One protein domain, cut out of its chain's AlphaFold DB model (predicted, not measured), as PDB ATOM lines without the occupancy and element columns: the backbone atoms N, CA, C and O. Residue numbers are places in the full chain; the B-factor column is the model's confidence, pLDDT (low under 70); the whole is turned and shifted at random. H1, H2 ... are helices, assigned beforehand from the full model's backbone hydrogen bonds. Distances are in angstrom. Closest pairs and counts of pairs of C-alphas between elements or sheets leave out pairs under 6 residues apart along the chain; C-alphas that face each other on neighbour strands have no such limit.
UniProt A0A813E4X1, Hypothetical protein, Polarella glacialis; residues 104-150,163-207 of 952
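AT A GLANCE: This is residues 104 to 150 and 163 to 207 of the 952 residues of the protein "Hypothetical protein" of Polarella glacialis (UniProt A0A813E4X1). Two antiparallel helix pairs, H1 with H2 and H3 with H4, sit loosely together, and residues 134 to 150, of which 134 to 146 belong to H2, stick out as an arm. The printed part has 92 residues with four named helices, all helix, loose, radius of gyration of the C-alphas 15.7 A, spanning 52 by 35 by 23 A.

IN THESE COORDINATES: H2, residues 124 to 146, is 30.8 A long, with a 27 degrees kink near residue 134. H1, residues 104 to 116, begins at C-alpha (217.923, 195.140, 227.868). H3 is residues 163 to 183, 28.9 A. H4, residues 190 to 202, ends at C-alpha (224.539, 180.707, 241.227).

HOW THE PARTS SIT: H2 touches H1 with residues 124 to 129 alone, a hairpin at a shallow tilt of 10 degrees; the closest C-alphas, of Ser 110 and Gly 125, are 4.8 A apart. H2 and H3 are near each other. H3 and H4 are close but not clearly touching, opposite ways; C-alphas of Ile 179 and Glu 192 come closest, 7.0 A. O i to N i+4 pairs are within hydrogen-bond range throughout H1 and H4, 16 of 19 in H2, 16 of 17 in H3.

THE WHOLE: Residues 151 to 162 are not printed; C-alphas 150 and 163 are 26.6 A apart. Low pLDDT includes residues 114 to 125 and 200 to 207.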
ATOM      1  N   ALA A 104     216.661 194.776 228.506       70.00
ATOM      2  CA  ALA A 104     217.923 195.140 227.868       70.00
ATOM      3  C   ALA A 104     218.125 196.667 227.713       70.00
ATOM      4  O   ALA A 104     219.256 197.114 227.932       70.00
ATOM      5  N   PRO A 105     217.096 197.491 227.404       69.75
ATOM      6  CA  PRO A 105     217.246 198.946 227.344       69.75
ATOM      7  C   PRO A 105     217.626 199.573 228.693       69.75
ATOM      8  O   PRO A 105     218.549 200.385 228.741       69.75
ATOM      9  N   GLU A 106     216.979 199.182 229.797       73.56
ATOM     10  CA  GLU A 106     217.290 199.713 231.134       73.56
ATOM     11  C   GLU A 106     218.662 199.249 231.639       73.56
ATOM     12  O   GLU A 106     219.386 200.025 232.268       73.56
ATOM     13  N   ILE A 107     219.057 198.008 231.328       75.75
ATOM     14  CA  ILE A 107     220.403 197.494 231.622       75.75
ATOM     15  C   ILE A 107     221.456 198.304 230.851       75.75
ATOM     16  O   ILE A 107     222.445 198.732 231.443       75.75
ATOM     17  N   MET A 108     221.239 198.566 229.558       70.12
ATOM     18  CA  MET A 108     222.145 199.389 228.751       70.12
ATOM     19  C   MET A 108     222.234 200.829 229.263       70.12
ATOM     20  O   MET A 108     223.344 201.344 229.379       70.12
ATOM     21  N   LEU A 109     221.111 201.453 229.635       73.00
ATOM     22  CA  LEU A 109     221.109 202.786 230.245       73.00
ATOM     23  C   LEU A 109     221.949 202.812 231.532       73.00
ATOM     24  O   LEU A 109     222.844 203.643 231.660       73.00
ATOM     25  N   SER A 110     221.718 201.853 232.433       73.69
ATOM     26  CA  SER A 110     222.415 201.753 233.724       73.69
ATOM     27  C   SER A 110     223.926 201.529 233.558       73.69
ATOM     28  O   SER A 110     224.735 202.131 234.266       73.69
ATOM     29  N   VAL A 111     224.325 200.687 232.597       73.25
ATOM     30  CA  VAL A 111     225.739 200.428 232.273       73.25
ATOM     31  C   VAL A 111     226.400 201.668 231.669       73.25
ATOM     32  O   VAL A 111     227.492 202.040 232.099       73.25
ATOM     33  N   VAL A 112     225.748 202.339 230.715       70.38
ATOM     34  CA  VAL A 112     226.276 203.563 230.089       70.38
ATOM     35  C   VAL A 112     226.408 204.694 231.113       70.38
ATOM     36  O   VAL A 112     227.446 205.349 231.152       70.38
ATOM     37  N   GLU A 113     225.419 204.891 231.986       70.69
ATOM     38  CA  GLU A 113     225.468 205.900 233.050       70.69
ATOM     39  C   GLU A 113     226.618 205.645 234.036       70.69
ATOM     40  O   GLU A 113     227.378 206.567 234.335       70.69
ATOM     41  N   THR A 114     226.801 204.398 234.483       69.31
ATOM     42  CA  THR A 114     227.868 204.024 235.432       69.31
ATOM     43  C   THR A 114     229.267 204.176 234.816       69.31
ATOM     44  O   THR A 114     230.198 204.637 235.480       69.31
ATOM     45  N   LEU A 115     229.426 203.826 233.532       67.94
ATOM     46  CA  LEU A 115     230.697 203.957 232.811       67.94
ATOM     47  C   LEU A 115     231.051 205.418 232.493       67.94
ATOM     48  O   LEU A 115     232.226 205.778 232.558       67.94
ATOM     49  N   LEU A 116     230.067 206.267 232.173       65.00
ATOM     50  CA  LEU A 116     230.298 207.688 231.879       65.00
ATOM     51  C   LEU A 116     230.581 208.524 233.137       65.00
ATOM     52  O   LEU A 116     231.349 209.481 233.057       65.00
ATOM     53  N   HIS A 117     230.005 208.165 234.290       64.69
ATOM     54  CA  HIS A 117     230.219 208.877 235.558       64.69
ATOM     55  C   HIS A 117     231.333 208.283 236.438       64.69
ATOM     56  O   HIS A 117     231.600 208.809 237.516       64.69
ATOM     57  N   GLY A 118     232.023 207.229 235.989       58.16
ATOM     58  CA  GLY A 118     233.198 206.688 236.678       58.16
ATOM     59  C   GLY A 118     232.873 205.962 237.986       58.16
ATOM     60  O   GLY A 118     233.464 206.267 239.018       58.16
ATOM     61  N   ASN A 119     231.952 204.993 237.930       59.53
ATOM     62  CA  ASN A 119     231.486 204.133 239.035       59.53
ATOM     63  C   ASN A 119     230.618 204.808 240.117       59.53
ATOM     64  O   ASN A 119     230.078 204.106 240.974       59.53
ATOM     65  N   TYR A 120     230.416 206.127 240.063       59.41
ATOM     66  CA  TYR A 120     229.334 206.772 240.811       59.41
ATOM     67  C   TYR A 120     227.979 206.334 240.243       59.41
ATOM     68  O   TYR A 120     227.769 206.385 239.027       59.41
ATOM     69  N   SER A 121     227.050 205.922 241.106       55.69
ATOM     70  CA  SER A 121     225.677 205.632 240.694       55.69
ATOM     71  C   SER A 121     224.909 206.944 240.549       55.69
ATOM     72  O   SER A 121     224.506 207.538 241.546       55.69
ATOM     73  N   GLY A 122     224.714 207.402 239.311       60.38
ATOM     74  CA  GLY A 122     223.843 208.544 239.035       60.38
ATOM     75  C   GLY A 122     222.390 208.264 239.439       60.38
ATOM     76  O   GLY A 122     221.947 207.113 239.433       60.38
ATOM     77  N   ASP A 123     221.648 209.323 239.785       61.69
ATOM     78  CA  ASP A 123     220.275 209.248 240.318       61.69
ATOM     79  C   ASP A 123     219.301 208.440 239.432       61.69
ATOM     80  O   ASP A 123     218.284 207.938 239.920       61.69
ATOM     81  N   LEU A 124     219.574 208.318 238.124       64.25
ATOM     82  CA  LEU A 124     218.678 207.639 237.191       64.25
ATOM     83  C   LEU A 124     218.855 206.118 237.204       64.25
ATOM     84  O   LEU A 124     217.853 205.424 237.045       64.25
ATOM     85  N   GLY A 125     220.058 205.585 237.419       68.00
ATOM     86  CA  GLY A 125     220.344 204.150 237.299       68.00
ATOM     87  C   GLY A 125     219.544 203.297 238.294       68.00
ATOM     88  O   GLY A 125     218.638 202.560 237.884       68.00
ATOM     89  N   PRO A 126     219.791 203.419 239.615       71.25
ATOM     90  CA  PRO A 126     219.025 202.702 240.636       71.25
ATOM     91  C   PRO A 126     217.525 203.036 240.590       71.25
ATOM     92  O   PRO A 126     216.687 202.147 240.758       71.25
ATOM     93  N   GLY A 127     217.178 204.298 240.301       73.00
ATOM     94  CA  GLY A 127     215.794 204.761 240.183       73.00
ATOM     95  C   GLY A 127     215.026 204.084 239.042       73.00
ATOM     96  O   GLY A 127     213.892 203.647 239.233       73.00
ATOM     97  N   THR A 128     215.659 203.929 237.878       75.62
ATOM     98  CA  THR A 128     215.102 203.237 236.705       75.62
ATOM     99  C   THR A 128     214.928 201.745 236.965       75.62
ATOM    100  O   THR A 128     213.867 201.198 236.665       75.62
ATOM    101  N   ILE A 129     215.926 201.093 237.576       76.69
ATOM    102  CA  ILE A 129     215.875 199.659 237.909       76.69
ATOM    103  C   ILE A 129     214.706 199.365 238.863       76.69
ATOM    104  O   ILE A 129     213.876 198.496 238.583       76.69
ATOM    105  N   VAL A 130     214.599 200.110 239.970       77.62
ATOM    106  CA  VAL A 130     213.513 199.933 240.950       77.62
ATOM    107  C   VAL A 130     212.157 200.349 240.359       77.62
ATOM    108  O   VAL A 130     211.153 199.677 240.593       77.62
ATOM    109  N   GLY A 131     212.122 201.413 239.550       79.69
ATOM    110  CA  GLY A 131     210.916 201.908 238.884       79.69
ATOM    111  C   GLY A 131     210.319 200.918 237.880       79.69
ATOM    112  O   GLY A 131     209.133 200.596 237.982       79.69
ATOM    113  N   SER A 132     211.130 200.388 236.956       76.94
ATOM    114  CA  SER A 132     210.698 199.386 235.965       76.94
ATOM    115  C   SER A 132     210.216 198.105 236.657       76.94
ATOM    116  O   SER A 132     209.111 197.622 236.398       76.94
ATOM    117  N   ALA A 133     210.970 197.602 237.642       75.38
ATOM    118  CA  ALA A 133     210.600 196.390 238.368       75.38
ATOM    119  C   ALA A 133     209.304 196.548 239.200       75.38
ATOM    120  O   ALA A 133     208.488 195.622 239.253       75.38
ATOM    121  N   ALA A 134     209.052 197.725 239.787       80.00
ATOM    122  CA  ALA A 134     207.785 198.033 240.453       80.00
ATOM    123  C   ALA A 134     206.614 198.171 239.459       80.00
ATOM    124  O   ALA A 134     205.520 197.662 239.719       80.00
ATOM    125  N   PHE A 135     206.830 198.813 238.306       81.06
ATOM    126  CA  PHE A 135     205.817 198.949 237.254       81.06
ATOM    127  C   PHE A 135     205.403 197.581 236.688       81.06
ATOM    128  O   PHE A 135     204.209 197.297 236.558       81.06
ATOM    129  N   ASN A 136     206.373 196.695 236.457       82.94
ATOM    130  CA  ASN A 136     206.134 195.323 236.016       82.94
ATOM    131  C   ASN A 136     205.352 194.505 237.062       82.94
ATOM    132  O   ASN A 136     204.409 193.800 236.705       82.94
ATOM    133  N   LEU A 137     205.670 194.644 238.355       77.62
ATOM    134  CA  LEU A 137     204.965 193.927 239.425       77.62
ATOM    135  C   LEU A 137     203.512 194.397 239.625       77.62
ATOM    136  O   LEU A 137     202.642 193.571 239.894       77.62
ATOM    137  N   PHE A 138     203.238 195.702 239.528       80.69
ATOM    138  CA  PHE A 138     201.918 196.254 239.864       80.69
ATOM    139  C   PHE A 138     201.037 196.567 238.653       80.69
ATOM    140  O   PHE A 138     199.850 196.245 238.674       80.69
ATOM    141  N   VAL A 139     201.580 197.197 237.610       86.19
ATOM    142  CA  VAL A 139     200.788 197.706 236.476       86.19
ATOM    143  C   VAL A 139     200.642 196.647 235.391       86.19
ATOM    144  O   VAL A 139     199.520 196.385 234.959       86.19
ATOM    145  N   ILE A 140     201.736 195.985 234.998       85.62
ATOM    146  CA  ILE A 140     201.683 194.943 233.960       85.62
ATOM    147  C   ILE A 140     200.854 193.744 234.430       85.62
ATOM    148  O   ILE A 140     199.941 193.336 233.720       85.62
ATOM    149  N   ILE A 141     201.065 193.235 235.652       82.69
ATOM    150  CA  ILE A 141     200.245 192.129 236.186       82.69
ATOM    151  C   ILE A 141     198.755 192.510 236.258       82.69
ATOM    152  O   ILE A 141     197.904 191.701 235.888       82.69
ATOM    153  N   ALA A 142     198.415 193.739 236.667       84.00
ATOM    154  CA  ALA A 142     197.023 194.195 236.678       84.00
ATOM    155  C   ALA A 142     196.421 194.260 235.262       84.00
ATOM    156  O   ALA A 142     195.301 193.788 235.056       84.00
ATOM    157  N   ALA A 143     197.166 194.776 234.279       86.56
ATOM    158  CA  ALA A 143     196.742 194.804 232.881       86.56
ATOM    159  C   ALA A 143     196.555 193.386 232.309       86.56
ATOM    160  O   ALA A 143     195.528 193.109 231.695       86.56
ATOM    161  N   CYS A 144     197.485 192.464 232.578       83.00
ATOM    162  CA  CYS A 144     197.387 191.064 232.162       83.00
ATOM    163  C   CYS A 144     196.172 190.344 232.769       83.00
ATOM    164  O   CYS A 144     195.573 189.520 232.088       83.00
ATOM    165  N   ILE A 145     195.784 190.654 234.012       82.88
ATOM    166  CA  ILE A 145     194.571 190.098 234.637       82.88
ATOM    167  C   ILE A 145     193.303 190.676 233.991       82.88
ATOM    168  O   ILE A 145     192.368 189.931 233.710       82.88
ATOM    169  N   VAL A 146     193.266 191.987 233.726       84.12
ATOM    170  CA  VAL A 146     192.115 192.664 233.094       84.12
ATOM    171  C   VAL A 146     191.943 192.272 231.618       84.12
ATOM    172  O   VAL A 146     190.826 192.305 231.107       84.12
ATOM    173  N   ALA A 147     193.017 191.862 230.940       83.25
ATOM    174  CA  ALA A 147     192.992 191.406 229.550       83.25
ATOM    175  C   ALA A 147     192.437 189.977 229.351       83.25
ATOM    176  O   ALA A 147     192.238 189.565 228.209       83.25
ATOM    177  N   ILE A 148     192.188 189.208 230.420       81.81
ATOM    178  CA  ILE A 148     191.597 187.864 230.309       81.81
ATOM    179  C   ILE A 148     190.081 187.999 230.064       81.81
ATOM    180  O   ILE A 148     189.391 188.620 230.878       81.81
ATOM    181  N   PRO A 149     189.524 187.416 228.983       77.31
ATOM    182  CA  PRO A 149     188.085 187.445 228.740       77.31
ATOM    183  C   PRO A 149     187.337 186.673 229.835       77.31
ATOM    184  O   PRO A 149     187.763 185.602 230.263       77.31
ATOM    185  N   SER A 150     186.179 187.187 230.256       69.38
ATOM    186  CA  SER A 150     185.413 186.709 231.424       69.38
ATOM    187  C   SER A 150     184.858 185.279 231.328       69.38
ATOM    188  O   SER A 150     184.227 184.800 232.270       69.38
ATOM    189  N   PHE A 163     206.491 181.183 244.771       74.31
ATOM    190  CA  PHE A 163     206.886 181.478 246.150       74.31
ATOM    191  C   PHE A 163     208.410 181.618 246.298       74.31
ATOM    192  O   PHE A 163     208.885 182.526 246.981       74.31
ATOM    193  N   VAL A 164     209.184 180.744 245.646       73.94
ATOM    194  CA  VAL A 164     210.653 180.786 245.676       73.94
ATOM    195  C   VAL A 164     211.184 182.050 244.995       73.94
ATOM    196  O   VAL A 164     211.987 182.757 245.605       73.94
ATOM    197  N   THR A 165     210.720 182.386 243.787       71.50
ATOM    198  CA  THR A 165     211.141 183.617 243.098       71.50
ATOM    199  C   THR A 165     210.719 184.858 243.877       71.50
ATOM    200  O   THR A 165     211.551 185.731 244.090       71.50
ATOM    201  N   GLY A 166     209.489 184.912 244.401       75.69
ATOM    202  CA  GLY A 166     209.014 186.033 245.217       75.69
ATOM    203  C   GLY A 166     209.870 186.297 246.462       75.69
ATOM    204  O   GLY A 166     210.187 187.450 246.755       75.69
ATOM    205  N   VAL A 167     210.307 185.247 247.169       80.12
ATOM    206  CA  VAL A 167     211.231 185.385 248.311       80.12
ATOM    207  C   VAL A 167     212.607 185.886 247.859       80.12
ATOM    208  O   VAL A 167     213.145 186.803 248.482       80.12
ATOM    209  N   PHE A 168     213.170 185.347 246.773       74.94
ATOM    210  CA  PHE A 168     214.475 185.796 246.274       74.94
ATOM    211  C   PHE A 168     214.450 187.222 245.703       74.94
ATOM    212  O   PHE A 168     215.411 187.955 245.917       74.94
ATOM    213  N   SER A 169     213.352 187.674 245.089       76.12
ATOM    214  CA  SER A 169     213.196 189.072 244.659       76.12
ATOM    215  C   SER A 169     213.248 190.048 245.839       76.12
ATOM    216  O   SER A 169     213.896 191.087 245.744       76.12
ATOM    217  N   VAL A 170     212.636 189.714 246.982       82.19
ATOM    218  CA  VAL A 170     212.732 190.543 248.202       82.19
ATOM    219  C   VAL A 170     214.169 190.587 248.738       82.19
ATOM    220  O   VAL A 170     214.624 191.645 249.171       82.19
ATOM    221  N   VAL A 171     214.911 189.475 248.662       82.88
ATOM    222  CA  VAL A 171     216.343 189.444 249.016       82.88
ATOM    223  C   VAL A 171     217.177 190.294 248.048       82.88
ATOM    224  O   VAL A 171     218.067 191.008 248.501       82.88
ATOM    225  N   ALA A 172     216.866 190.288 246.748       79.69
ATOM    226  CA  ALA A 172     217.549 191.117 245.753       79.69
ATOM    227  C   ALA A 172     217.325 192.624 245.987       79.69
ATOM    228  O   ALA A 172     218.284 193.390 245.943       79.69
ATOM    229  N   TYR A 173     216.102 193.055 246.323       81.00
ATOM    230  CA  TYR A 173     215.848 194.449 246.721       81.00
ATOM    231  C   TYR A 173     216.574 194.832 248.017       81.00
ATOM    232  O   TYR A 173     217.135 195.921 248.104       81.00
ATOM    233  N   ALA A 174     216.609 193.942 249.016       83.69
ATOM    234  CA  ALA A 174     217.365 194.185 250.244       83.69
ATOM    235  C   ALA A 174     218.878 194.300 249.977       83.69
ATOM    236  O   ALA A 174     219.546 195.121 250.599       83.69
ATOM    237  N   TRP A 175     219.412 193.525 249.029       84.31
ATOM    238  CA  TRP A 175     220.802 193.629 248.580       84.31
ATOM    239  C   TRP A 175     221.083 194.934 247.815       84.31
ATOM    240  O   TRP A 175     222.118 195.551 248.045       84.31
ATOM    241  N   LEU A 176     220.144 195.413 246.990       79.69
ATOM    242  CA  LEU A 176     220.250 196.712 246.307       79.69
ATOM    243  C   LEU A 176     220.364 197.869 247.320       79.69
ATOM    244  O   LEU A 176     221.233 198.725 247.179       79.69
ATOM    245  N   VAL A 177     219.566 197.848 248.393       82.06
ATOM    246  CA  VAL A 177     219.690 198.820 249.502       82.06
ATOM    247  C   VAL A 177     221.040 198.695 250.225       82.06
ATOM    248  O   VAL A 177     221.615 199.706 250.616       82.06
ATOM    249  N   VAL A 178     221.587 197.481 250.381       82.19
ATOM    250  CA  VAL A 178     222.908 197.288 251.010       82.19
ATOM    251  C   VAL A 178     224.026 197.966 250.214       82.19
ATOM    252  O   VAL A 178     224.834 198.665 250.823       82.19
ATOM    253  N   ILE A 179     224.059 197.794 248.888       80.19
ATOM    254  CA  ILE A 179     225.131 198.361 248.051       80.19
ATOM    255  C   ILE A 179     224.982 199.880 247.851       80.19
ATOM    256  O   ILE A 179     225.981 200.583 247.886       80.19
ATOM    257  N   VAL A 180     223.753 200.412 247.724       73.62
ATOM    258  CA  VAL A 180     223.535 201.857 247.486       73.62
ATOM    259  C   VAL A 180     223.555 202.695 248.774       73.62
ATOM    260  O   VAL A 180     224.127 203.781 248.778       73.62
ATOM    261  N   GLU A 181     222.944 202.230 249.874       77.25
ATOM    262  CA  GLU A 181     222.769 203.051 251.092       77.25
ATOM    263  C   GLU A 181     223.706 202.683 252.257       77.25
ATOM    264  O   GLU A 181     223.959 203.531 253.117       77.25
ATOM    265  N   LEU A 182     224.180 201.431 252.356       76.25
ATOM    266  CA  LEU A 182     224.766 200.909 253.606       76.25
ATOM    267  C   LEU A 182     226.267 200.599 253.562       76.25
ATOM    268  O   LEU A 182     226.904 200.667 254.615       76.25
ATOM    269  N   ASN A 183     226.828 200.236 252.405       72.00
ATOM    270  CA  ASN A 183     228.252 199.913 252.274       72.00
ATOM    271  C   ASN A 183     229.070 201.099 251.732       72.00
ATOM    272  O   ASN A 183     229.902 201.653 252.455       72.00
ATOM    273  N   THR A 184     228.798 201.524 250.498       69.88
ATOM    274  CA  THR A 184     229.481 202.638 249.821       69.88
ATOM    275  C   THR A 184     228.447 203.604 249.233       69.88
ATOM    276  O   THR A 184     227.980 203.388 248.119       69.88
ATOM    277  N   PRO A 185     228.071 204.676 249.964       72.50
ATOM    278  CA  PRO A 185     227.067 205.627 249.498       72.50
ATOM    279  C   PRO A 185     227.382 206.173 248.103       72.50
ATOM    280  O   PRO A 185     228.484 206.675 247.864       72.50
ATOM    281  N   ASP A 186     226.404 206.054 247.208       68.38
ATOM    282  CA  ASP A 186     226.413 206.556 245.828       68.38
ATOM    283  C   ASP A 186     227.543 206.001 244.918       68.38
ATOM    284  O   ASP A 186     227.808 206.547 243.843       68.38
ATOM    285  N   VAL A 187     228.216 204.909 245.317       71.31
ATOM    286  CA  VAL A 187     229.311 204.264 244.562       71.31
ATOM    287  C   VAL A 187     229.177 202.744 244.621       71.31
ATOM    288  O   VAL A 187     229.244 202.158 245.698       71.31
ATOM    289  N   VAL A 188     229.073 202.092 243.458       73.31
ATOM    290  CA  VAL A 188     229.038 200.621 243.376       73.31
ATOM    291  C   VAL A 188     230.446 200.082 243.150       73.31
ATOM    292  O   VAL A 188     231.082 200.346 242.126       73.31
ATOM    293  N   ASP A 189     230.932 199.303 244.108       75.88
ATOM    294  CA  ASP A 189     232.285 198.764 244.103       75.88
ATOM    295  C   ASP A 189     232.394 197.543 243.164       75.88
ATOM    296  O   ASP A 189     231.459 196.748 243.015       75.88
ATOM    297  N   ILE A 190     233.557 197.322 242.536       79.19
ATOM    298  CA  ILE A 190     233.714 196.230 241.544       79.19
ATOM    299  C   ILE A 190     233.449 194.855 242.182       79.19
ATOM    300  O   ILE A 190     232.904 193.954 241.538       79.19
ATOM    301  N   TRP A 191     233.793 194.681 243.463       80.06
ATOM    302  CA  TRP A 191     233.517 193.435 244.177       80.06
ATOM    303  C   TRP A 191     232.021 193.254 244.482       80.06
ATOM    304  O   TRP A 191     231.549 192.120 244.449       80.06
ATOM    305  N   GLU A 192     231.256 194.327 244.702       78.81
ATOM    306  CA  GLU A 192     229.799 194.269 244.891       78.81
ATOM    307  C   GLU A 192     229.097 193.878 243.591       78.81
ATOM    308  O   GLU A 192     228.204 193.027 243.597       78.81
ATOM    309  N   ALA A 193     229.547 194.428 242.459       76.81
ATOM    310  CA  ALA A 193     229.083 194.028 241.136       76.81
ATOM    311  C   ALA A 193     229.388 192.541 240.859       76.81
ATOM    312  O   ALA A 193     228.511 191.803 240.405       76.81
ATOM    313  N   VAL A 194     230.589 192.061 241.207       79.44
ATOM    314  CA  VAL A 194     230.972 190.640 241.082       79.44
ATOM    315  C   VAL A 194     230.183 189.737 242.038       79.44
ATOM    316  O   VAL A 194     229.778 188.643 241.640       79.44
ATOM    317  N   VAL A 195     229.899 190.166 243.272       81.38
ATOM    318  CA  VAL A 195     229.011 189.432 244.193       81.38
ATOM    319  C   VAL A 195     227.595 189.370 243.620       81.38
ATOM    320  O   VAL A 195     227.028 188.288 243.531       81.38
ATOM    321  N   THR A 196     227.053 190.485 243.131       81.44
ATOM    322  CA  THR A 196     225.715 190.544 242.520       81.44
ATOM    323  C   THR A 196     225.611 189.626 241.293       81.44
ATOM    324  O   THR A 196     224.659 188.851 241.168       81.44
ATOM    325  N   LEU A 197     226.627 189.632 240.423       77.19
ATOM    326  CA  LEU A 197     226.698 188.777 239.237       77.19
ATOM    327  C   LEU A 197     226.864 187.290 239.591       77.19
ATOM    328  O   LEU A 197     226.186 186.443 239.013       77.19
ATOM    329  N   SER A 198     227.728 186.954 240.553       68.75
ATOM    330  CA  SER A 198     227.960 185.562 240.971       68.75
ATOM    331  C   SER A 198     226.787 184.976 241.760       68.75
ATOM    332  O   SER A 198     226.474 183.795 241.600       68.75
ATOM    333  N   VAL A 199     226.069 185.796 242.534       70.38
ATOM    334  CA  VAL A 199     224.772 185.453 243.135       70.38
ATOM    335  C   VAL A 199     223.745 185.157 242.038       70.38
ATOM    336  O   VAL A 199     223.119 184.100 242.071       70.38
ATOM    337  N   CYS A 200     223.635 186.011 241.014       61.38
ATOM    338  CA  CYS A 200     222.757 185.780 239.862       61.38
ATOM    339  C   CYS A 200     223.090 184.464 239.123       61.38
ATOM    340  O   CYS A 200     222.213 183.622 238.921       61.38
ATOM    341  N   GLN A 201     224.366 184.228 238.799       54.06
ATOM    342  CA  GLN A 201     224.828 183.004 238.128       54.06
ATOM    343  C   GLN A 201     224.610 181.739 238.978       54.06
ATOM    344  O   GLN A 201     224.243 180.690 238.440       54.06
ATOM    345  N   SER A 202     224.756 181.833 240.304       49.97
ATOM    346  CA  SER A 202     224.539 180.707 241.227       49.97
ATOM    347  C   SER A 202     223.101 180.174 241.201       49.97
ATOM    348  O   SER A 202     222.887 178.995 241.487       49.97
ATOM    349  N   TYR A 203     222.116 180.993 240.814       52.47
ATOM    350  CA  TYR A 203     220.719 180.561 240.687       52.47
ATOM    351  C   TYR A 203     220.384 179.888 239.344       52.47
ATOM    352  O   TYR A 203     219.329 179.264 239.237       52.47
ATOM    353  N   GLY A 204     221.274 179.938 238.344       49.16
ATOM    354  CA  GLY A 204     221.101 179.243 237.057       49.16
ATOM    355  C   GLY A 204     221.802 177.879 236.946       49.16
ATOM    356  O   GLY A 204     221.471 177.089 236.065       49.16
ATOM    357  N   GLY A 205     222.779 177.590 237.817       47.72
ATOM    358  CA  GLY A 205     223.834 176.587 237.575       47.72
ATOM    359  C   GLY A 205     223.683 175.198 238.216       47.72
ATOM    360  O   GLY A 205     224.687 174.525 238.450       47.72
ATOM    361  N   GLY A 206     222.473 174.740 238.544       54.09
ATOM    362  CA  GLY A 206     222.279 173.416 239.154       54.09
ATOM    363  C   GLY A 206     222.459 172.264 238.156       54.09
ATOM    364  O   GLY A 206     221.498 171.925 237.469       54.09
ATOM    365  N   LEU A 207     223.647 171.635 238.106       64.06
ATOM    366  CA  LEU A 207     223.971 170.561 237.144       64.06
ATOM    367  C   LEU A 207     222.860 169.479 237.108       64.06
ATOM    368  O   LEU A 207     222.650 168.808 238.132       64.06
TER     369      LEU A 207